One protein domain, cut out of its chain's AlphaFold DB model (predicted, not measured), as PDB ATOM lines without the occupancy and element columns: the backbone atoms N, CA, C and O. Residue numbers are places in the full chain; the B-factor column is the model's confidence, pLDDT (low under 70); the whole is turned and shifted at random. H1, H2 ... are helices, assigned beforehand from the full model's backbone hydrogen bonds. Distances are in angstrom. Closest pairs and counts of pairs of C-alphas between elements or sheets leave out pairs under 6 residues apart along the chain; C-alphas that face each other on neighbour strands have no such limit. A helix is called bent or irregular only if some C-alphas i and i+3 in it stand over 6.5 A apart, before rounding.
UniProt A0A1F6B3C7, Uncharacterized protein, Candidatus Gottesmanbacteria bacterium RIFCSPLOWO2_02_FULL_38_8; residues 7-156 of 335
ATOM      1  N   GLY A   7     144.399 110.930  97.090       57.53
ATOM      2  CA  GLY A   7     144.116 109.540  96.733       57.53
ATOM      3  C   GLY A   7     145.249 108.611  97.176       57.53
ATOM      4  O   GLY A   7     146.354 109.053  97.511       57.53
ATOM      5  N   PHE A   8     145.003 107.306  97.140       62.28
ATOM      6  CA  PHE A   8     146.003 106.293  97.467       62.28
ATOM      7  C   PHE A   8     147.237 106.363  96.557       62.28
ATOM      8  O   PHE A   8     148.289 105.849  96.923       62.28
ATOM      9  N   GLU A   9     147.146 106.976  95.380       59.59
ATOM     10  CA  GLU A   9     148.302 107.201  94.510       59.59
ATOM     11  C   GLU A   9     149.345 108.125  95.159       59.59
ATOM     12  O   GLU A   9     150.528 107.794  95.174       59.59
ATOM     13  N   LEU A  10     148.911 109.227  95.786       57.59
ATOM     14  CA  LEU A  10     149.812 110.131  96.510       57.59
ATOM     15  C   LEU A  10     150.336 109.481  97.801       57.59
ATOM     16  O   LEU A  10     151.500 109.645  98.154       57.59
ATOM     17  N   TYR A  11     149.483 108.701  98.480       58.28
ATOM     18  CA  TYR A  11     149.854 107.908  99.659       58.28
ATOM     19  C   TYR A  11     151.013 106.953  99.378       58.28
ATOM     20  O   TYR A  11     151.965 106.884 100.152       58.28
ATOM     21  N   ARG A  12     150.935 106.214  98.268       58.88
ATOM     22  CA  ARG A  12     151.919 105.182  97.933       58.88
ATOM     23  C   ARG A  12     153.281 105.777  97.546       58.88
ATOM     24  O   ARG A  12     154.274 105.063  97.579       58.88
ATOM     25  N   GLN A  13     153.353 107.080  97.261       58.34
ATOM     26  CA  GLN A  13     154.594 107.827  97.005       58.34
ATOM     27  C   GLN A  13     155.205 108.448  98.282       58.34
ATOM     28  O   GLN A  13     155.995 109.397  98.208       58.34
ATOM     29  N   TRP A  14     154.842 107.944  99.469       54.16
ATOM     30  CA  TRP A  14     155.414 108.391 100.740       54.16
ATOM     31  C   TRP A  14     156.954 108.352 100.707       54.16
ATOM     32  O   TRP A  14     157.564 107.349 100.351       54.16
ATOM     33  N   GLY A  15     157.585 109.481 101.053       53.78
ATOM     34  CA  GLY A  15     159.042 109.651 101.041       53.78
ATOM     35  C   GLY A  15     159.630 110.193  99.731       53.78
ATOM     36  O   GLY A  15     160.784 110.619  99.741       53.78
ATOM     37  N   LEU A  16     158.853 110.240  98.641       53.16
ATOM     38  CA  LEU A  16     159.293 110.752  97.332       53.16
ATOM     39  C   LEU A  16     158.796 112.177  97.028       53.16
ATOM     40  O   LEU A  16     159.369 112.855  96.176       53.16
ATOM     41  N   TYR A  17     157.758 112.656  97.722       54.25
ATOM     42  CA  TYR A  17     157.190 113.991  97.497       54.25
ATOM     43  C   TYR A  17     157.950 115.116  98.214       54.25
ATOM     44  O   TYR A  17     158.422 114.970  99.344       54.25
ATOM     45  N   GLN A  18     158.017 116.279  97.553       55.56
ATOM     46  CA  GLN A  18     158.535 117.528  98.116       55.56
ATOM     47  C   GLN A  18     157.819 117.887  99.424       55.56
ATOM     48  O   GLN A  18     156.599 117.820  99.514       55.56
ATOM     49  N   LYS A  19     158.584 118.307 100.437       61.62
ATOM     50  CA  LYS A  19     158.074 118.778 101.734       61.62
ATOM     51  C   LYS A  19     157.555 120.211 101.624       61.62
ATOM     52  O   LYS A  19     158.200 121.137 102.110       61.62
ATOM     53  N   ASP A  20     156.427 120.399 100.957       64.19
ATOM     54  CA  ASP A  20     155.749 121.694 100.888       64.19
ATOM     55  C   ASP A  20     154.412 121.691 101.653       64.19
ATOM     56  O   ASP A  20     153.960 120.672 102.181       64.19
ATOM     57  N   PHE A  21     153.785 122.862 101.757       65.62
ATOM     58  CA  PHE A  21     152.537 123.047 102.500       65.62
ATOM     59  C   PHE A  21     151.321 122.355 101.863       65.62
ATOM     60  O   PHE A  21     150.411 121.940 102.579       65.62
ATOM     61  N   LEU A  22     151.272 122.276 100.529       64.00
ATOM     62  CA  LEU A  22     150.064 121.904  99.779       64.00
ATOM     63  C   LEU A  22     150.024 120.413  99.422       64.00
ATOM     64  O   LEU A  22     148.951 119.811  99.381       64.00
ATOM     65  N   VAL A  23     151.189 119.833  99.157       62.22
ATOM     66  CA  VAL A  23     151.390 118.491  98.605       62.22
ATOM     67  C   VAL A  23     152.315 117.657  99.501       62.22
ATOM     68  O   VAL A  23     152.280 116.429  99.433       62.22
ATOM     69  N   GLY A  24     153.085 118.283 100.397       61.25
ATOM     70  CA  GLY A  24     154.065 117.593 101.234       61.25
ATOM     71  C   GLY A  24     153.492 116.575 102.215       61.25
ATOM     72  O   GLY A  24     152.835 116.908 103.206       61.25
ATOM     73  N   LEU A  25     153.844 115.310 101.984       62.53
ATOM     74  CA  LEU A  25     153.572 114.179 102.865       62.53
ATOM     75  C   LEU A  25     154.817 113.828 103.680       62.53
ATOM     76  O   LEU A  25     155.804 113.325 103.151       62.53
ATOM     77  N   ASN A  26     154.758 114.036 104.996       59.09
ATOM     78  CA  ASN A  26     155.832 113.589 105.893       59.09
ATOM     79  C   ASN A  26     155.649 112.135 106.361       59.09
ATOM     80  O   ASN A  26     156.600 111.532 106.854       59.09
ATOM     81  N   TYR A  27     154.440 111.573 106.249       64.62
ATOM     82  CA  TYR A  27     154.122 110.226 106.736       64.62
ATOM     83  C   TYR A  27     152.994 109.558 105.923       64.62
ATOM     84  O   TYR A  27     152.437 110.179 105.019       64.62
ATOM     85  N   ASN A  28     152.642 108.321 106.273       62.84
ATOM     86  CA  ASN A  28     151.511 107.569 105.725       62.84
ATOM     87  C   ASN A  28     150.160 108.323 105.827       62.84
ATOM     88  O   ASN A  28     149.995 109.253 106.627       62.84
ATOM     89  N   LEU A  29     149.190 107.942 104.985       63.09
ATOM     90  CA  LEU A  29     147.882 108.599 104.836       63.09
ATOM     91  C   LEU A  29     146.994 108.437 106.068       63.09
ATOM     92  O   LEU A  29     146.219 109.339 106.363       63.09
ATOM     93  N   ASP A  30     147.128 107.353 106.822       61.22
ATOM     94  CA  ASP A  30     146.479 107.171 108.126       61.22
ATOM     95  C   ASP A  30     146.883 108.266 109.127       61.22
ATOM     96  O   ASP A  30     146.053 108.748 109.893       61.22
ATOM     97  N   GLU A  31     148.128 108.741 109.062       70.69
ATOM     98  CA  GLU A  31     148.606 109.855 109.887       70.69
ATOM     99  C   GLU A  31     148.357 111.225 109.230       70.69
ATOM    100  O   GLU A  31     148.234 112.233 109.926       70.69
ATOM    101  N   ASN A  32     148.273 111.301 107.894       68.44
ATOM    102  CA  ASN A  32     148.171 112.566 107.146       68.44
ATOM    103  C   ASN A  32     146.761 112.948 106.694       68.44
ATOM    104  O   ASN A  32     146.530 114.129 106.424       68.44
ATOM    105  N   SER A  33     145.786 112.046 106.738       71.75
ATOM    106  CA  SER A  33     144.401 112.351 106.383       71.75
ATOM    107  C   SER A  33     143.614 112.906 107.576       71.75
ATOM    108  O   SER A  33     143.689 112.414 108.698       71.75
ATOM    109  N   LEU A  34     142.864 113.983 107.339       78.19
ATOM    110  CA  LEU A  34     141.821 114.463 108.245       78.19
ATOM    111  C   LEU A  34     140.699 115.031 107.386       78.19
ATOM    112  O   LEU A  34     140.821 116.123 106.829       78.19
ATOM    113  N   TYR A  35     139.606 114.283 107.270       83.69
ATOM    114  CA  TYR A  35     138.427 114.777 106.579       83.69
ATOM    115  C   TYR A  35     137.567 115.618 107.523       83.69
ATOM    116  O   TYR A  35     137.151 115.152 108.583       83.69
ATOM    117  N   LEU A  36     137.273 116.855 107.117       87.00
ATOM    118  CA  LEU A  36     136.310 117.719 107.788       87.00
ATOM    119  C   LEU A  36     135.165 118.007 106.817       87.00
ATOM    120  O   LEU A  36     135.374 118.667 105.797       87.00
ATOM    121  N   GLY A  37     133.973 117.505 107.143       90.06
ATOM    122  CA  GLY A  37     132.786 117.662 106.302       90.06
ATOM    123  C   GLY A  37     132.399 119.121 106.074       90.06
ATOM    124  O   GLY A  37     132.713 120.003 106.880       90.06
ATOM    125  N   ILE A  38     131.655 119.374 104.996       90.88
ATOM    126  CA  ILE A  38     131.251 120.735 104.599       90.88
ATOM    127  C   ILE A  38     130.446 121.423 105.714       90.88
ATOM    128  O   ILE A  38     130.738 122.562 106.078       90.88
ATOM    129  N   LEU A  39     129.469 120.725 106.306       93.19
ATOM    130  CA  LEU A  39     128.658 121.266 107.404       93.19
ATOM    131  C   LEU A  39     129.495 121.577 108.658       93.19
ATOM    132  O   LEU A  39     129.410 122.709 109.141       93.19
ATOM    133  N   PRO A  40     130.346 120.660 109.166       94.75
ATOM    134  CA  PRO A  40     131.318 120.983 110.205       94.75
ATOM    135  C   PRO A  40     132.156 122.234 109.918       94.75
ATOM    136  O   PRO A  40     132.318 123.053 110.816       94.75
ATOM    137  N   VAL A  41     132.644 122.444 108.688       94.44
ATOM    138  CA  VAL A  41     133.394 123.667 108.336       94.44
ATOM    139  C   VAL A  41     132.528 124.919 108.491       94.44
ATOM    140  O   VAL A  41     132.970 125.900 109.090       94.44
ATOM    141  N   VAL A  42     131.292 124.896 107.987       94.94
ATOM    142  CA  VAL A  42     130.360 126.030 108.105       94.94
ATOM    143  C   VAL A  42     130.079 126.347 109.574       94.94
ATOM    144  O   VAL A  42     130.189 127.502 109.992       94.94
ATOM    145  N   PHE A  43     129.781 125.327 110.382       97.19
ATOM    146  CA  PHE A  43     129.556 125.494 111.815       97.19
ATOM    147  C   PHE A  43     130.807 125.984 112.542       97.19
ATOM    148  O   PHE A  43     130.708 126.877 113.376       97.19
ATOM    149  N   PHE A  44     131.986 125.472 112.202       97.50
ATOM    150  CA  PHE A  44     133.245 125.922 112.783       97.50
ATOM    151  C   PHE A  44     133.482 127.421 112.548       97.50
ATOM    152  O   PHE A  44     133.701 128.171 113.502       97.50
ATOM    153  N   LEU A  45     133.383 127.873 111.292       97.25
ATOM    154  CA  LEU A  45     133.583 129.277 110.926       97.25
ATOM    155  C   LEU A  45     132.548 130.186 111.600       97.25
ATOM    156  O   LEU A  45     132.899 131.237 112.142       97.25
ATOM    157  N   TRP A  46     131.282 129.758 111.637       97.94
ATOM    158  CA  TRP A  46     130.228 130.496 112.333       97.94
ATOM    159  C   TRP A  46     130.456 130.553 113.848       97.94
ATOM    160  O   TRP A  46     130.287 131.602 114.475       97.94
ATOM    161  N   GLY A  47     130.896 129.446 114.444       98.12
ATOM    162  CA  GLY A  47     131.241 129.352 115.856       98.12
ATOM    163  C   GLY A  47     132.382 130.287 116.240       98.12
ATOM    164  O   GLY A  47     132.271 131.003 117.237       98.12
ATOM    165  N   ILE A  48     133.441 130.362 115.425       97.88
ATOM    166  CA  ILE A  48     134.517 131.349 115.605       97.88
ATOM    167  C   ILE A  48     133.961 132.769 115.503       97.88
ATOM    168  O   ILE A  48     134.225 133.589 116.382       97.88
ATOM    169  N   PHE A  49     133.155 133.063 114.482       97.44
ATOM    170  CA  PHE A  49     132.580 134.395 114.307       97.44
ATOM    171  C   PHE A  49     131.744 134.835 115.520       97.44
ATOM    172  O   PHE A  49     131.843 135.978 115.968       97.44
ATOM    173  N   LYS A  50     130.952 133.925 116.102       96.69
ATOM    174  CA  LYS A  50     130.066 134.231 117.237       96.69
ATOM    175  C   LYS A  50     130.736 134.189 118.602       96.69
ATOM    176  O   LYS A  50     130.362 134.963 119.482       96.69
ATOM    177  N   LYS A  51     131.669 133.265 118.820       97.25
ATOM    178  CA  LYS A  51     132.208 132.947 120.152       97.25
ATOM    179  C   LYS A  51     133.730 133.063 120.239       97.25
ATOM    180  O   LYS A  51     134.255 133.063 121.348       97.25
ATOM    181  N   GLY A  52     134.439 133.254 119.127       95.44
ATOM    182  CA  GLY A  52     135.904 133.324 119.075       95.44
ATOM    183  C   GLY A  52     136.500 134.400 119.977       95.44
ATOM    184  O   GLY A  52     137.380 134.100 120.773       95.44
ATOM    185  N   ARG A  53     135.958 135.628 119.948       95.44
ATOM    186  CA  ARG A  53     136.426 136.721 120.828       95.44
ATOM    187  C   ARG A  53     136.238 136.406 122.314       95.44
ATOM    188  O   ARG A  53     137.095 136.737 123.122       95.44
ATOM    189  N   LYS A  54     135.132 135.744 122.668       97.06
ATOM    190  CA  LYS A  54     134.836 135.343 124.052       97.06
ATOM    191  C   LYS A  54     135.742 134.201 124.524       97.06
ATOM    192  O   LYS A  54     136.046 134.111 125.706       97.06
ATOM    193  N   HIS A  55     136.169 133.340 123.606       97.25
ATOM    194  CA  HIS A  55     136.980 132.159 123.890       97.25
ATOM    195  C   HIS A  55     138.340 132.228 123.184       97.25
ATOM    196  O   HIS A  55     138.772 131.266 122.548       97.25
ATOM    197  N   ILE A  56     139.030 133.366 123.311       97.25
ATOM    198  CA  ILE A  56     140.301 133.616 122.618       97.25
ATOM    199  C   ILE A  56     141.382 132.586 122.972       97.25
ATOM    200  O   ILE A  56     142.140 132.177 122.100       97.25
ATOM    201  N   ALA A  57     141.393 132.085 124.212       97.25
ATOM    202  CA  ALA A  57     142.310 131.026 124.633       97.25
ATOM    203  C   ALA A  57     142.138 129.740 123.803       97.25
ATOM    204  O   ALA A  57     143.127 129.162 123.365       97.25
ATOM    205  N   LEU A  58     140.896 129.324 123.512       96.50
ATOM    206  CA  LEU A  58     140.634 128.156 122.659       96.50
ATOM    207  C   LEU A  58     141.093 128.393 121.220       96.50
ATOM    208  O   LEU A  58     141.592 127.471 120.580       96.50
ATOM    209  N   LEU A  59     140.947 129.622 120.715       96.62
ATOM    210  CA  LEU A  59     141.416 129.984 119.380       96.62
ATOM    211  C   LEU A  59     142.950 129.965 119.299       96.62
ATOM    212  O   LEU A  59     143.497 129.453 118.330       96.62
ATOM    213  N   ILE A  60     143.643 130.461 120.326       97.44
ATOM    214  CA  ILE A  60     145.108 130.402 120.414       97.44
ATOM    215  C   ILE A  60     145.581 128.944 120.458       97.44
ATOM    216  O   ILE A  60     146.450 128.566 119.680       97.44
ATOM    217  N   ILE A  61     144.971 128.111 121.309       97.06
ATOM    218  CA  ILE A  61     145.267 126.672 121.393       97.06
ATOM    219  C   ILE A  61     145.058 126.004 120.028       97.06
ATOM    220  O   ILE A  61     145.935 125.278 119.561       97.06
ATOM    221  N   PHE A  62     143.934 126.287 119.361       96.75
ATOM    222  CA  PHE A  62     143.659 125.787 118.015       96.75
ATOM    223  C   PHE A  62     144.771 126.168 117.032       96.75
ATOM    224  O   PHE A  62     145.300 125.292 116.359       96.75
ATOM    225  N   LEU A  63     145.161 127.445 116.979       96.56
ATOM    226  CA  LEU A  63     146.176 127.934 116.044       96.56
ATOM    227  C   LEU A  63     147.570 127.358 116.327       96.56
ATOM    228  O   LEU A  63     148.257 126.970 115.387       96.56
ATOM    229  N   ILE A  64     147.974 127.246 117.597       97.00
ATOM    230  CA  ILE A  64     149.270 126.666 117.987       97.00
ATOM    231  C   ILE A  64     149.350 125.197 117.573       97.00
ATOM    232  O   ILE A  64     150.322 124.779 116.943       97.00
ATOM    233  N   PHE A  65     148.330 124.400 117.900       95.75
ATOM    234  CA  PHE A  65     148.342 122.975 117.574       95.75
ATOM    235  C   PHE A  65     148.116 122.709 116.086       95.75
ATOM    236  O   PHE A  65     148.696 121.767 115.546       95.75
ATOM    237  N   LEU A  66     147.345 123.557 115.400       93.12
ATOM    238  CA  LEU A  66     147.251 123.536 113.945       93.12
ATOM    239  C   LEU A  66     148.624 123.817 113.319       93.12
ATOM    240  O   LEU A  66     149.056 123.055 112.458       93.12
ATOM    241  N   TRP A  67     149.351 124.827 113.804       93.00
ATOM    242  CA  TRP A  67     150.711 125.130 113.353       93.00
ATOM    243  C   TRP A  67     151.667 123.952 113.582       93.00
ATOM    244  O   TRP A  67     152.325 123.498 112.645       93.00
ATOM    245  N   LEU A  68     151.688 123.389 114.794       92.50
ATOM    246  CA  LEU A  68     152.477 122.196 115.118       92.50
ATOM    247  C   LEU A  68     152.152 121.013 114.196       92.50
ATOM    248  O   LEU A  68     153.055 120.270 113.819       92.50
ATOM    249  N   SER A  69     150.885 120.853 113.802       89.12
ATOM    250  CA  SER A  69     150.451 119.734 112.961       89.12
ATOM    251  C   SER A  69     151.009 119.757 111.536       89.12
ATOM    252  O   SER A  69     151.091 118.700 110.911       89.12
ATOM    253  N   PHE A  70     151.432 120.926 111.038       86.38
ATOM    254  CA  PHE A  70     152.102 121.042 109.739       86.38
ATOM    255  C   PHE A  70     153.550 120.532 109.770       86.38
ATOM    256  O   PHE A  70     154.163 120.350 108.718       86.38
ATOM    257  N   GLY A  71     154.116 120.261 110.950       86.88
ATOM    258  CA  GLY A  71     155.456 119.698 111.056       86.88
ATOM    259  C   GLY A  71     156.510 120.596 110.413       86.88
ATOM    260  O   GLY A  71     156.557 121.802 110.655       86.88
ATOM    261  N   THR A  72     157.360 120.002 109.575       85.75
ATOM    262  CA  THR A  72     158.410 120.706 108.823       85.75
ATOM    263  C   THR A  72     157.962 121.206 107.447       85.75
ATOM    264  O   THR A  72     158.821 121.601 106.668       85.75
ATOM    265  N   ASN A  73     156.663 121.169 107.127       81.38
ATOM    266  CA  ASN A  73     156.146 121.578 105.812       81.38
ATOM    267  C   ASN A  73     155.928 123.090 105.671       81.38
ATOM    268  O   ASN A  73     155.619 123.559 104.579       81.38
ATOM    269  N   ILE A  74     156.038 123.851 106.764       85.62
ATOM    270  CA  ILE A  74     155.902 125.312 106.756       85.62
ATOM    271  C   ILE A  74     157.053 125.972 107.498       85.62
ATOM    272  O   ILE A  74     157.549 125.430 108.486       85.62
ATOM    273  N   GLU A  75     157.431 127.161 107.032       87.56
ATOM    274  CA  GLU A  75     158.431 128.010 107.669       87.56
ATOM    275  C   GLU A  75     157.795 129.326 108.139       87.56
ATOM    276  O   GLU A  75     157.100 129.974 107.350       87.56
ATOM    277  N   PRO A  76     158.017 129.745 109.398       92.44
ATOM    278  CA  PRO A  76     158.775 129.038 110.436       92.44
ATOM    279  C   PRO A  76     158.079 127.755 110.931       92.44
ATOM    280  O   PRO A  76     156.858 127.711 111.084       92.44
ATOM    281  N   SER A  77     158.858 126.707 111.222       91.69
ATOM    282  CA  SER A  77     158.337 125.441 111.764       91.69
ATOM    283  C   SER A  77     158.372 125.409 113.298       91.69
ATOM    284  O   SER A  77     159.417 125.157 113.907       91.69
ATOM    285  N   LEU A  78     157.207 125.580 113.941       93.62
ATOM    286  CA  LEU A  78     157.080 125.417 115.398       93.62
ATOM    287  C   LEU A  78     157.384 123.977 115.842       93.62
ATOM    288  O   LEU A  78     157.965 123.761 116.904       93.62
ATOM    289  N   TYR A  79     157.044 122.991 115.008       92.62
ATOM    290  CA  TYR A  79     157.379 121.593 115.271       92.62
ATOM    291  C   TYR A  79     158.890 121.370 115.301       92.62
ATOM    292  O   TYR A  79     159.372 120.717 116.218       92.62
ATOM    293  N   ARG A  80     159.648 121.928 114.345       92.56
ATOM    294  CA  ARG A  80     161.114 121.798 114.320       92.56
ATOM    295  C   ARG A  80     161.744 122.410 115.566       92.56
ATOM    296  O   ARG A  80     162.634 121.798 116.151       92.56
ATOM    297  N   LEU A  81     161.259 123.579 115.987       94.56
ATOM    298  CA  LEU A  81     161.706 124.214 117.224       94.56
ATOM    299  C   LEU A  81     161.468 123.291 118.426       94.56
ATOM    300  O   LEU A  81     162.395 123.012 119.179       94.56
ATOM    301  N   LEU A  82     160.251 122.763 118.571       94.62
ATOM    302  CA  LEU A  82     159.897 121.885 119.683       94.62
ATOM    303  C   LEU A  82     160.679 120.563 119.651       94.62
ATOM    304  O   LEU A  82     161.191 120.129 120.676       94.62
ATOM    305  N   HIS A  83     160.825 119.951 118.475       93.69
ATOM    306  CA  HIS A  83     161.534 118.683 118.272       93.69
ATOM    307  C   HIS A  83     163.038 118.787 118.558       93.69
ATOM    308  O   HIS A  83     163.660 117.790 118.914       93.69
ATOM    309  N   SER A  84     163.613 119.993 118.485       94.25
ATOM    310  CA  SER A  84     165.010 120.238 118.867       94.25
ATOM    311  C   SER A  84     165.273 120.112 120.377       94.25
ATOM    312  O   SER A  84     166.423 119.955 120.789       94.25
ATOM    313  N   LEU A  85     164.226 120.145 121.211       95.75
ATOM    314  CA  LEU A  85     164.352 120.043 122.662       95.75
ATOM    315  C   LEU A  85     164.533 118.582 123.126       95.75
ATOM    316  O   LEU A  85     164.009 117.646 122.504       95.75
ATOM    317  N   PRO A  86     165.216 118.357 124.269       94.50
ATOM    318  CA  PRO A  86     165.222 117.058 124.937       94.50
ATOM    319  C   PRO A  86     163.793 116.539 125.162       94.50
ATOM    320  O   PRO A  86     162.862 117.319 125.348       94.50
ATOM    321  N   PHE A  87     163.618 115.215 125.142       91.62
ATOM    322  CA  PHE A  87     162.327 114.500 125.175       91.62
ATOM    323  C   PHE A  87     161.456 114.647 123.919       91.62
ATOM    324  O   PHE A  87     161.004 113.637 123.381       91.62
ATOM    325  N   TYR A  88     161.275 115.856 123.393       90.19
ATOM    326  CA  TYR A  88     160.457 116.090 122.198       90.19
ATOM    327  C   TYR A  88     161.079 115.521 120.920       90.19
ATOM    328  O   TYR A  88     160.345 115.135 120.011       90.19
ATOM    329  N   ARG A  89     162.406 115.345 120.881       90.50
ATOM    330  CA  ARG A  89     163.105 114.633 119.793       90.50
ATOM    331  C   ARG A  89     162.637 113.188 119.566       90.50
ATOM    332  O   ARG A  89     162.846 112.643 118.487       90.50
ATOM    333  N   PHE A  90     162.027 112.551 120.572       89.94
ATOM    334  CA  PHE A  90     161.486 111.190 120.452       89.94
ATOM    335  C   PHE A  90     160.093 111.160 119.814       89.94
ATOM    336  O   PHE A  90     159.562 110.083 119.539       89.94
ATOM    337  N   MET A  91     159.479 112.322 119.565       87.25
ATOM    338  CA  MET A  91     158.214 112.371 118.847       87.25
ATOM    339  C   MET A  91     158.419 111.929 117.404       87.25
ATOM    340  O   MET A  91     159.224 112.494 116.665       87.25
ATOM    341  N   ARG A  92     157.663 110.900 117.021       83.56
ATOM    342  CA  ARG A  92     157.788 110.245 115.719       83.56
ATOM    343  C   ARG A  92     157.242 111.104 114.578       83.56
ATOM    344  O   ARG A  92     157.892 111.206 113.546       83.56
ATOM    345  N   VAL A  93     156.052 111.690 114.750       84.94
ATOM    346  CA  VAL A  93     155.339 112.422 113.686       84.94
ATOM    347  C   VAL A  93     154.576 113.636 114.227       84.94
ATOM    348  O   VAL A  93     153.935 113.570 115.278       84.94
ATOM    349  N   ALA A  94     154.620 114.747 113.486       87.81
ATOM    350  CA  ALA A  94     153.975 116.015 113.845       87.81
ATOM    351  C   ALA A  94     152.441 115.952 113.785       87.81
ATOM    352  O   ALA A  94     151.739 116.653 114.508       87.81
ATOM    353  N   GLN A  95     151.899 115.068 112.955       85.12
ATOM    354  CA  GLN A  95     150.470 114.917 112.724       85.12
ATOM    355  C   GLN A  95     149.720 114.460 113.983       85.12
ATOM    356  O   GLN A  95     148.529 114.736 114.113       85.12
ATOM    357  N   ARG A  96     150.409 113.888 114.984       87.12
ATOM    358  CA  ARG A  96     149.817 113.621 116.308       87.12
ATOM    359  C   ARG A  96     149.302 114.891 116.991       87.12
ATOM    360  O   ARG A  96     148.419 114.802 117.838       87.12
ATOM    361  N   TYR A  97     149.777 116.075 116.597       90.38
ATOM    362  CA  TYR A  97     149.247 117.330 117.124       90.38
ATOM    363  C   TYR A  97     147.797 117.623 116.706       90.38
ATOM    364  O   TYR A  97     147.126 118.444 117.336       90.38
ATOM    365  N   ARG A  98     147.273 116.904 115.703       87.69
ATOM    366  CA  ARG A  98     145.887 117.030 115.234       87.69
ATOM    367  C   ARG A  98     144.866 116.717 116.316       87.69
ATOM    368  O   ARG A  98     143.899 117.460 116.454       87.69
ATOM    369  N   PHE A  99     145.123 115.707 117.148       88.62
ATOM    370  CA  PHE A  99     144.241 115.362 118.267       88.62
ATOM    371  C   PHE A  99     144.001 116.549 119.209       88.62
ATOM    372  O   PHE A  99     142.893 116.725 119.713       88.62
ATOM    373  N   TYR A 100     145.004 117.412 119.393       92.44
ATOM    374  CA  TYR A 100     144.899 118.550 120.302       92.44
ATOM    375  C   TYR A 100     144.162 119.740 119.690       92.44
ATOM    376  O   TYR A 100     143.379 120.363 120.401       92.44
ATOM    377  N   PHE A 101     144.331 120.051 118.394       92.12
ATOM    378  CA  PHE A 101     143.509 121.104 117.772       92.12
ATOM    379  C   PHE A 101     142.076 120.635 117.482       92.12
ATOM    380  O   PHE A 101     141.176 121.469 117.371       92.12
ATOM    381  N   MET A 102     141.830 119.323 117.380       92.81
ATOM    382  CA  MET A 102     140.480 118.782 117.187       92.81
ATOM    383  C   MET A 102     139.547 119.122 118.353       92.81
ATOM    384  O   MET A 102     138.361 119.352 118.130       92.81
ATOM    385  N   ILE A 103     140.067 119.225 119.579       94.94
ATOM    386  CA  ILE A 103     139.273 119.605 120.755       94.94
ATOM    387  C   ILE A 103     138.645 121.004 120.581       94.94
ATOM    388  O   ILE A 103     137.415 121.096 120.553       94.94
ATOM    389  N   PRO A 104     139.413 122.103 120.412       96.81
ATOM    390  CA  PRO A 104     138.824 123.418 120.179       96.81
ATOM    391  C   PRO A 104     138.049 123.491 118.856       96.81
ATOM    392  O   PRO A 104     137.030 124.178 118.809       96.81
ATOM    393  N   LEU A 105     138.461 122.759 117.809       96.00
ATOM    394  CA  LEU A 105     137.706 122.650 116.553       96.00
ATOM    395  C   LEU A 105     136.265 122.169 116.808       96.00
ATOM    396  O   LEU A 105     135.319 122.846 116.411       96.00
ATOM    397  N   ILE A 106     136.091 121.045 117.513       96.75
ATOM    398  CA  ILE A 106     134.776 120.462 117.830       96.75
ATOM    399  C   ILE A 106     133.955 121.395 118.726       96.75
ATOM    400  O   ILE A 106     132.752 121.546 118.516       96.75
ATOM    401  N   VAL A 107     134.588 122.077 119.686       97.81
ATOM    402  CA  VAL A 107     133.896 123.052 120.544       97.81
ATOM    403  C   VAL A 107     133.345 124.224 119.725       97.81
ATOM    404  O   VAL A 107     132.177 124.587 119.881       97.81
ATOM    405  N   PHE A 108     134.136 124.796 118.810       98.38
ATOM    406  CA  PHE A 108     133.657 125.864 117.928       98.38
ATOM    407  C   PHE A 108     132.578 125.375 116.953       98.38
ATOM    408  O   PHE A 108     131.606 126.095 116.738       98.38
ATOM    409  N   ILE A 109     132.682 124.146 116.432       97.75
ATOM    410  CA  ILE A 109     131.599 123.511 115.662       97.75
ATOM    411  C   ILE A 109     130.315 123.457 116.497       97.75
ATOM    412  O   ILE A 109     129.263 123.869 116.017       97.75
ATOM    413  N   GLY A 110     130.400 123.023 117.758       97.88
ATOM    414  CA  GLY A 110     129.263 122.971 118.677       97.88
ATOM    415  C   GLY A 110     128.619 124.340 118.902       97.88
ATOM    416  O   GLY A 110     127.399 124.463 118.820       97.88
ATOM    417  N   PHE A 111     129.420 125.392 119.101       98.06
ATOM    418  CA  PHE A 111     128.904 126.762 119.203       98.06
ATOM    419  C   PHE A 111     128.194 127.227 117.934       98.06
ATOM    420  O   PHE A 111     127.163 127.896 118.017       98.06
ATOM    421  N   GLY A 112     128.754 126.905 116.767       97.81
ATOM    422  CA  GLY A 112     128.161 127.302 115.501       97.81
ATOM    423  C   GLY A 112     126.862 126.565 115.202       97.81
ATOM    424  O   GLY A 112     125.884 127.188 114.786       97.81
ATOM    425  N   PHE A 113     126.847 125.259 115.466       96.62
ATOM    426  CA  PHE A 113     125.671 124.405 115.356       96.62
ATOM    427  C   PHE A 113     124.551 124.892 116.278       96.62
ATOM    428  O   PHE A 113     123.449 125.152 115.803       96.62
ATOM    429  N   ASP A 114     124.839 125.090 117.568       96.75
ATOM    430  CA  ASP A 114     123.849 125.523 118.559       96.75
ATOM    431  C   ASP A 114     123.183 126.854 118.168       96.75
ATOM    432  O   ASP A 114     121.957 126.956 118.168       96.75
ATOM    433  N   ASP A 115     123.964 127.862 117.762       96.62
ATOM    434  CA  ASP A 115     123.424 129.174 117.379       96.62
ATOM    435  C   ASP A 115     122.603 129.126 116.077       96.62
ATOM    436  O   ASP A 115     121.498 129.676 116.030       96.62
ATOM    437  N   LEU A 116     123.110 128.474 115.021       94.31
ATOM    438  CA  LEU A 116     122.410 128.407 113.730       94.31
ATOM    439  C   LEU A 116     121.142 127.566 113.812       94.31
ATOM    440  O   LEU A 116     120.096 127.981 113.311       94.31
ATOM    441  N   VAL A 117     121.210 126.409 114.469       91.81
ATOM    442  CA  VAL A 117     120.061 125.512 114.597       91.81
ATOM    443  C   VAL A 117     118.982 126.143 115.471       91.81
ATOM    444  O   VAL A 117     117.811 126.077 115.102       91.81
ATOM    445  N   LYS A 118     119.331 126.837 116.564       93.50
ATOM    446  CA  LYS A 118     118.342 127.581 117.366       93.50
ATOM    447  C   LYS A 118     117.607 128.631 116.539       93.50
ATOM    448  O   LYS A 118     116.379 128.673 116.582       93.50
ATOM    449  N   LYS A 119     118.328 129.433 115.750       93.25
ATOM    450  CA  LYS A 119     117.719 130.442 114.864       93.25
ATOM    451  C   LYS A 119     116.820 129.812 113.811       93.25
ATOM    452  O   LYS A 119     115.718 130.298 113.584       93.25
ATOM    453  N   LEU A 120     117.259 128.707 113.215       91.06
ATOM    454  CA  LEU A 120     116.473 127.964 112.238       91.06
ATOM    455  C   LEU A 120     115.189 127.400 112.860       91.06
ATOM    456  O   LEU A 120     114.111 127.553 112.299       91.06
ATOM    457  N   ILE A 121     115.275 126.800 114.049       91.00
ATOM    458  CA  ILE A 121     114.113 126.263 114.773       91.00
ATOM    459  C   ILE A 121     113.138 127.376 115.173       91.00
ATOM    460  O   ILE A 121     111.931 127.141 115.128       91.00
ATOM    461  N   GLN A 122     113.637 128.550 115.568       91.94
ATOM    462  CA  GLN A 122     112.815 129.714 115.922       91.94
ATOM    463  C   GLN A 122     112.146 130.353 114.700       91.94
ATOM    464  O   GLN A 122     111.005 130.787 114.801       91.94
ATOM    465  N   ALA A 123     112.822 130.380 113.548       92.44
ATOM    466  CA  ALA A 123     112.266 130.906 112.300       92.44
ATOM    467  C   ALA A 123     111.176 130.000 111.694       92.44
ATOM    468  O   ALA A 123     110.378 130.445 110.872       92.44
ATOM    469  N   LEU A 124     111.143 128.721 112.076       93.19
ATOM    470  CA  LEU A 124     110.207 127.733 111.553       93.19
ATOM    471  C   LEU A 124     109.079 127.457 112.552       93.19
ATOM    472  O   LEU A 124     109.306 126.927 113.639       93.19
ATOM    473  N   ASN A 125     107.834 127.701 112.144       90.06
ATOM    474  CA  ASN A 125     106.668 127.436 112.996       90.06
ATOM    475  C   ASN A 125     106.162 125.984 112.903       90.06
ATOM    476  O   ASN A 125     105.575 125.471 113.852       90.06
ATOM    477  N   ASN A 126     106.416 125.283 111.793       94.12
ATOM    478  CA  ASN A 126     105.855 123.954 111.525       94.12
ATOM    479  C   ASN A 126     106.814 122.811 111.929       94.12
ATOM    480  O   ASN A 126     107.960 122.751 111.477       94.12
ATOM    481  N   SER A 127     106.337 121.869 112.753       91.56
ATOM    482  CA  SER A 127     107.114 120.715 113.230       91.56
ATOM    483  C   SER A 127     107.465 119.704 112.129       91.56
ATOM    484  O   SER A 127     108.543 119.111 112.177       91.56
ATOM    485  N   ALA A 128     106.616 119.539 111.112       94.50
ATOM    486  CA  ALA A 128     106.905 118.697 109.955       94.50
ATOM    487  C   ALA A 128     108.068 119.274 109.136       94.50
ATOM    488  O   ALA A 128     108.992 118.546 108.785       94.50
ATOM    489  N   VAL A 129     108.090 120.596 108.928       93.00
ATOM    490  CA  VAL A 129     109.182 121.277 108.209       93.00
ATOM    491  C   VAL A 129     110.512 121.125 108.954       93.00
ATOM    492  O   VAL A 129     111.530 120.824 108.335       93.00
ATOM    493  N   LYS A 130     110.508 121.238 110.291       92.25
ATOM    494  CA  LYS A 130     111.704 120.988 111.121       92.25
ATOM    495  C   LYS A 130     112.255 119.576 110.923       92.25
ATOM    496  O   LYS A 130     113.461 119.420 110.752       92.25
ATOM    497  N   LYS A 131     111.382 118.560 110.914       93.69
ATOM    498  CA  LYS A 131     111.776 117.162 110.664       93.69
ATOM    499  C   LYS A 131     112.365 116.987 109.267       93.69
ATOM    500  O   LYS A 131     113.421 116.386 109.146       93.69
ATOM    501  N   VAL A 132     111.728 117.552 108.239       95.12
ATOM    502  CA  VAL A 132     112.229 117.490 106.854       95.12
ATOM    503  C   VAL A 132     113.631 118.086 106.754       95.12
ATOM    504  O   VAL A 132     114.525 117.452 106.204       95.12
ATOM    505  N   ILE A 133     113.857 119.261 107.342       92.56
ATOM    506  CA  ILE A 133     115.177 119.897 107.334       92.56
ATOM    507  C   ILE A 133     116.197 119.057 108.101       92.56
ATOM    508  O   ILE A 133     117.279 118.809 107.577       92.56
ATOM    509  N   ALA A 134     115.867 118.566 109.298       92.50
ATOM    510  CA  ALA A 134     116.764 117.688 110.049       92.50
ATOM    511  C   ALA A 134     117.157 116.443 109.231       92.50
ATOM    512  O   ALA A 134     118.336 116.099 109.161       92.50
ATOM    513  N   THR A 135     116.198 115.826 108.538       95.44
ATOM    514  CA  THR A 135     116.456 114.708 107.622       95.44
ATOM    515  C   THR A 135     117.374 115.115 106.471       95.44
ATOM    516  O   THR A 135     118.310 114.384 106.173       95.44
ATOM    517  N   ILE A 136     117.179 116.288 105.857       95.12
ATOM    518  CA  ILE A 136     118.069 116.802 104.800       95.12
ATOM    519  C   ILE A 136     119.500 116.980 105.324       95.12
ATOM    520  O   ILE A 136     120.440 116.575 104.649       95.12
ATOM    521  N   PHE A 137     119.684 117.524 106.531       93.75
ATOM    522  CA  PHE A 137     121.007 117.661 107.154       93.75
ATOM    523  C   PHE A 137     121.688 116.300 107.361       93.75
ATOM    524  O   PHE A 137     122.881 116.153 107.078       93.75
ATOM    525  N   ILE A 138     120.932 115.299 107.822       95.12
ATOM    526  CA  ILE A 138     121.435 113.931 108.001       95.12
ATOM    527  C   ILE A 138     121.806 113.321 106.647       95.12
ATOM    528  O   ILE A 138     122.931 112.857 106.483       95.12
ATOM    529  N   LEU A 139     120.905 113.368 105.662       97.25
ATOM    530  CA  LEU A 139     121.139 112.816 104.324       97.25
ATOM    531  C   LEU A 139     122.316 113.494 103.622       97.25
ATOM    532  O   LEU A 139     123.116 112.812 102.990       97.25
ATOM    533  N   PHE A 140     122.464 114.812 103.771       95.88
ATOM    534  CA  PHE A 140     123.614 115.546 103.255       95.88
ATOM    535  C   PHE A 140     124.912 115.074 103.912       95.88
ATOM    536  O   PHE A 140     125.880 114.797 103.213       95.88
ATOM    537  N   THR A 141     124.929 114.933 105.242       93.25
ATOM    538  CA  THR A 141     126.112 114.456 105.980       93.25
ATOM    539  C   THR A 141     126.497 113.041 105.551       93.25
ATOM    540  O   THR A 141     127.662 112.776 105.266       93.25
ATOM    541  N   VAL A 142     125.517 112.139 105.450       95.25
ATOM    542  CA  VAL A 142     125.736 110.763 104.989       95.25
ATOM    543  C   VAL A 142     126.225 110.749 103.542       95.25
ATOM    544  O   VAL A 142     127.203 110.071 103.247       95.25
ATOM    545  N   GLY A 143     125.601 111.515 102.647       94.88
ATOM    546  CA  GLY A 143     126.003 111.603 101.242       94.88
ATOM    547  C   GLY A 143     127.422 112.146 101.061       94.88
ATOM    548  O   GLY A 143     128.197 111.593 100.284       94.88
ATOM    549  N   ASP A 144     127.787 113.178 101.823       91.81
ATOM    550  CA  ASP A 144     129.129 113.760 101.849       91.81
ATOM    551  C   ASP A 144     130.181 112.735 102.311       91.81
ATOM    552  O   ASP A 144     131.176 112.502 101.621       91.81
ATOM    553  N   MET A 145     129.913 112.032 103.419       90.56
ATOM    554  CA  MET A 145     130.783 110.960 103.914       90.56
ATOM    555  C   MET A 145     130.889 109.787 102.932       90.56
ATOM    556  O   MET A 145     131.984 109.278 102.701       90.56
ATOM    557  N   LEU A 146     129.775 109.363 102.325       92.38
ATOM    558  CA  LEU A 146     129.763 108.293 101.327       92.38
ATOM    559  C   LEU A 146     130.565 108.676 100.087       92.38
ATOM    560  O   LEU A 146     131.297 107.839  99.571       92.38
ATOM    561  N   ARG A 147     130.478 109.927  99.619       90.00
ATOM    562  CA  ARG A 147     131.255 110.411  98.469       90.00
ATOM    563  C   ARG A 147     132.755 110.261  98.715       90.00
ATOM    564  O   ARG A 147     133.459 109.702  97.876       90.00
ATOM    565  N   VAL A 148     133.214 110.732  99.873       84.50
ATOM    566  CA  VAL A 148     134.621 110.688 100.293       84.50
ATOM    567  C   VAL A 148     135.093 109.248 100.477       84.50
ATOM    568  O   VAL A 148     136.114 108.861  99.907       84.50
ATOM    569  N   ASN A 149     134.328 108.436 101.208       85.44
ATOM    570  CA  ASN A 149     134.691 107.048 101.489       85.44
ATOM    571  C   ASN A 149     134.647 106.167 100.237       85.44
ATOM    572  O   ASN A 149     135.516 105.323 100.067       85.44
ATOM    573  N   ASN A 150     133.683 106.365  99.334       87.75
ATOM    574  CA  ASN A 150     133.576 105.580  98.103       87.75
ATOM    575  C   ASN A 150     134.808 105.756  97.207       87.75
ATOM    576  O   ASN A 150     135.274 104.789  96.613       87.75
ATOM    577  N   GLN A 151     135.365 106.970  97.134       82.38
ATOM    578  CA  GLN A 151     136.613 107.197  96.406       82.38
ATOM    579  C   GLN A 151     137.773 106.399  97.018       82.38
ATOM    580  O   GLN A 151     138.471 105.693  96.297       82.38
ATOM    581  N   LEU A 152     137.925 106.434  98.346       80.19
ATOM    582  CA  LEU A 152     138.966 105.669  99.044       80.19
ATOM    583  C   LEU A 152     138.784 104.157  98.867       80.19
ATOM    584  O   LEU A 152     139.744 103.454  98.565       80.19
ATOM    585  N   ILE A 153     137.557 103.650  99.013       83.56
ATOM    586  CA  ILE A 153     137.249 102.216  98.910       83.56
ATOM    587  C   ILE A 153     137.579 101.682  97.513       83.56
ATOM    588  O   ILE A 153     138.184 100.616  97.406       83.56
ATOM    589  N   LYS A 154     137.247 102.430  96.452       83.50
ATOM    590  CA  LYS A 154     137.575 102.049  95.065       83.50
ATOM    591  C   LYS A 154     139.073 101.849  94.840       83.50
ATOM    592  O   LYS A 154     139.457 101.014  94.032       83.50
ATOM    593  N   GLU A 155     139.905 102.597  95.556       78.88
ATOM    594  CA  GLU A 155     141.363 102.543  95.437       78.88
ATOM    595  C   GLU A 155     142.027 101.588  96.453       78.88
ATOM    596  O   GLU A 155     143.200 101.241  96.291       78.88
ATOM    597  N   SER A 156     141.295 101.153  97.487       78.50
ATOM    598  CA  SER A 156     141.822 100.332  98.590       78.50
ATOM    599  C   SER A 156     141.979  98.853  98.223       78.50
ATOM    600  O   SER A 156     142.896  98.197  98.706       78.50
TER     601      SER A 156
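What this domain is: This is residues 7 to 156 of the 335 residues of an uncharacterized protein of Candidatus Gottesmanbacteria bacterium RIFCSPLOWO2_02_FULL_38_8 (UniProt A0A1F6B3C7). Two long helices, H6 and H7, make an open V whose tip is the tight turn at residues 124 to 126. H3 crosses H6 about at right angles, H4 packs slantwise on H6 nearer its first residue, and short H5 sits past that end; H1, H2 and the long link between them lie about the wide end of the V. The 150 printed residues hold seven named helices, H1 to H7 in chain order, and no named strand: all helix. The whole is flat and loose, with a radius of gyration of the C-alphas of 19.0 A and spans of 59 by 43 by 22 A.

Where its parts are: H6, residues 94 to 123, is 44.3 A long, from C-alpha 94 at (153.975, 116.015, 113.845) to C-alpha 123 at (112.266, 130.906, 112.300). It has a kink of 36 degrees near residue 101; it is neither bent nor irregular, but only just: C-alphas 96 and 99 are 6.2 A apart. H7, residues 127 to 156, is 42.8 A long and ends with C-alpha 156 at (141.822, 100.332, 98.590). H3, residues 38 to 51, is 19.8 A long, and H4, residues 56 to 69, is 19.7 A long. The shorter ones are H1, residues 8 to 12, H2, residues 29 to 32, and H5, residues 78 to 83.

How they stand to each other: H6 is the hub, touching H2, H3 and H4. H3 touches its residues 105 to 116, about perpendicular at 81 degrees, with C-alphas 47 and 112 closest at 3.7 A. H4 touches H6 residues 94 to 105 at a steep tilt of 43 degrees, opposite ways; the closest C-alphas, of Phe 62 and Phe 101, are 4.7 A apart. H2 only just touches H6, with 3 pairs of C-alphas within 8 A, the closest those of Glu 31 and Gln 95 at 6.1 A. H5 touches H4 residues 67 to 69, the C-alphas of Leu 68 and Tyr 79 being closest at 4.9 A. H6 and H7 run opposite ways at a shallow tilt of 26 degrees, close but not clearly touching; the closest C-alphas, of Ile 121 and Lys 130, are 6.9 A apart. H1 only just touches H7 residues 152 to 156, with 3 pairs within 8 A; the closest C-alphas, of Phe 8 and Glu 155, are 6.3 A apart. H4 and H7 are apart. Every O i to N i+4 pair is within hydrogen-bond range in H1, H3, H4, H5 and H7, and 21 of 26 in H6; H2 is too short for such a pair.

The domain as a whole: The C-alphas farthest apart, of Pro 86 and Asn 126, are 61.3 A from each other. Residues 122 to 128 stand free. The printed part has no cut; the link from H1 to H2, 16 residues, is long. Mean pLDDT of the printed part is 86.7, and residues 7 to 30 and residue 32 are under 70.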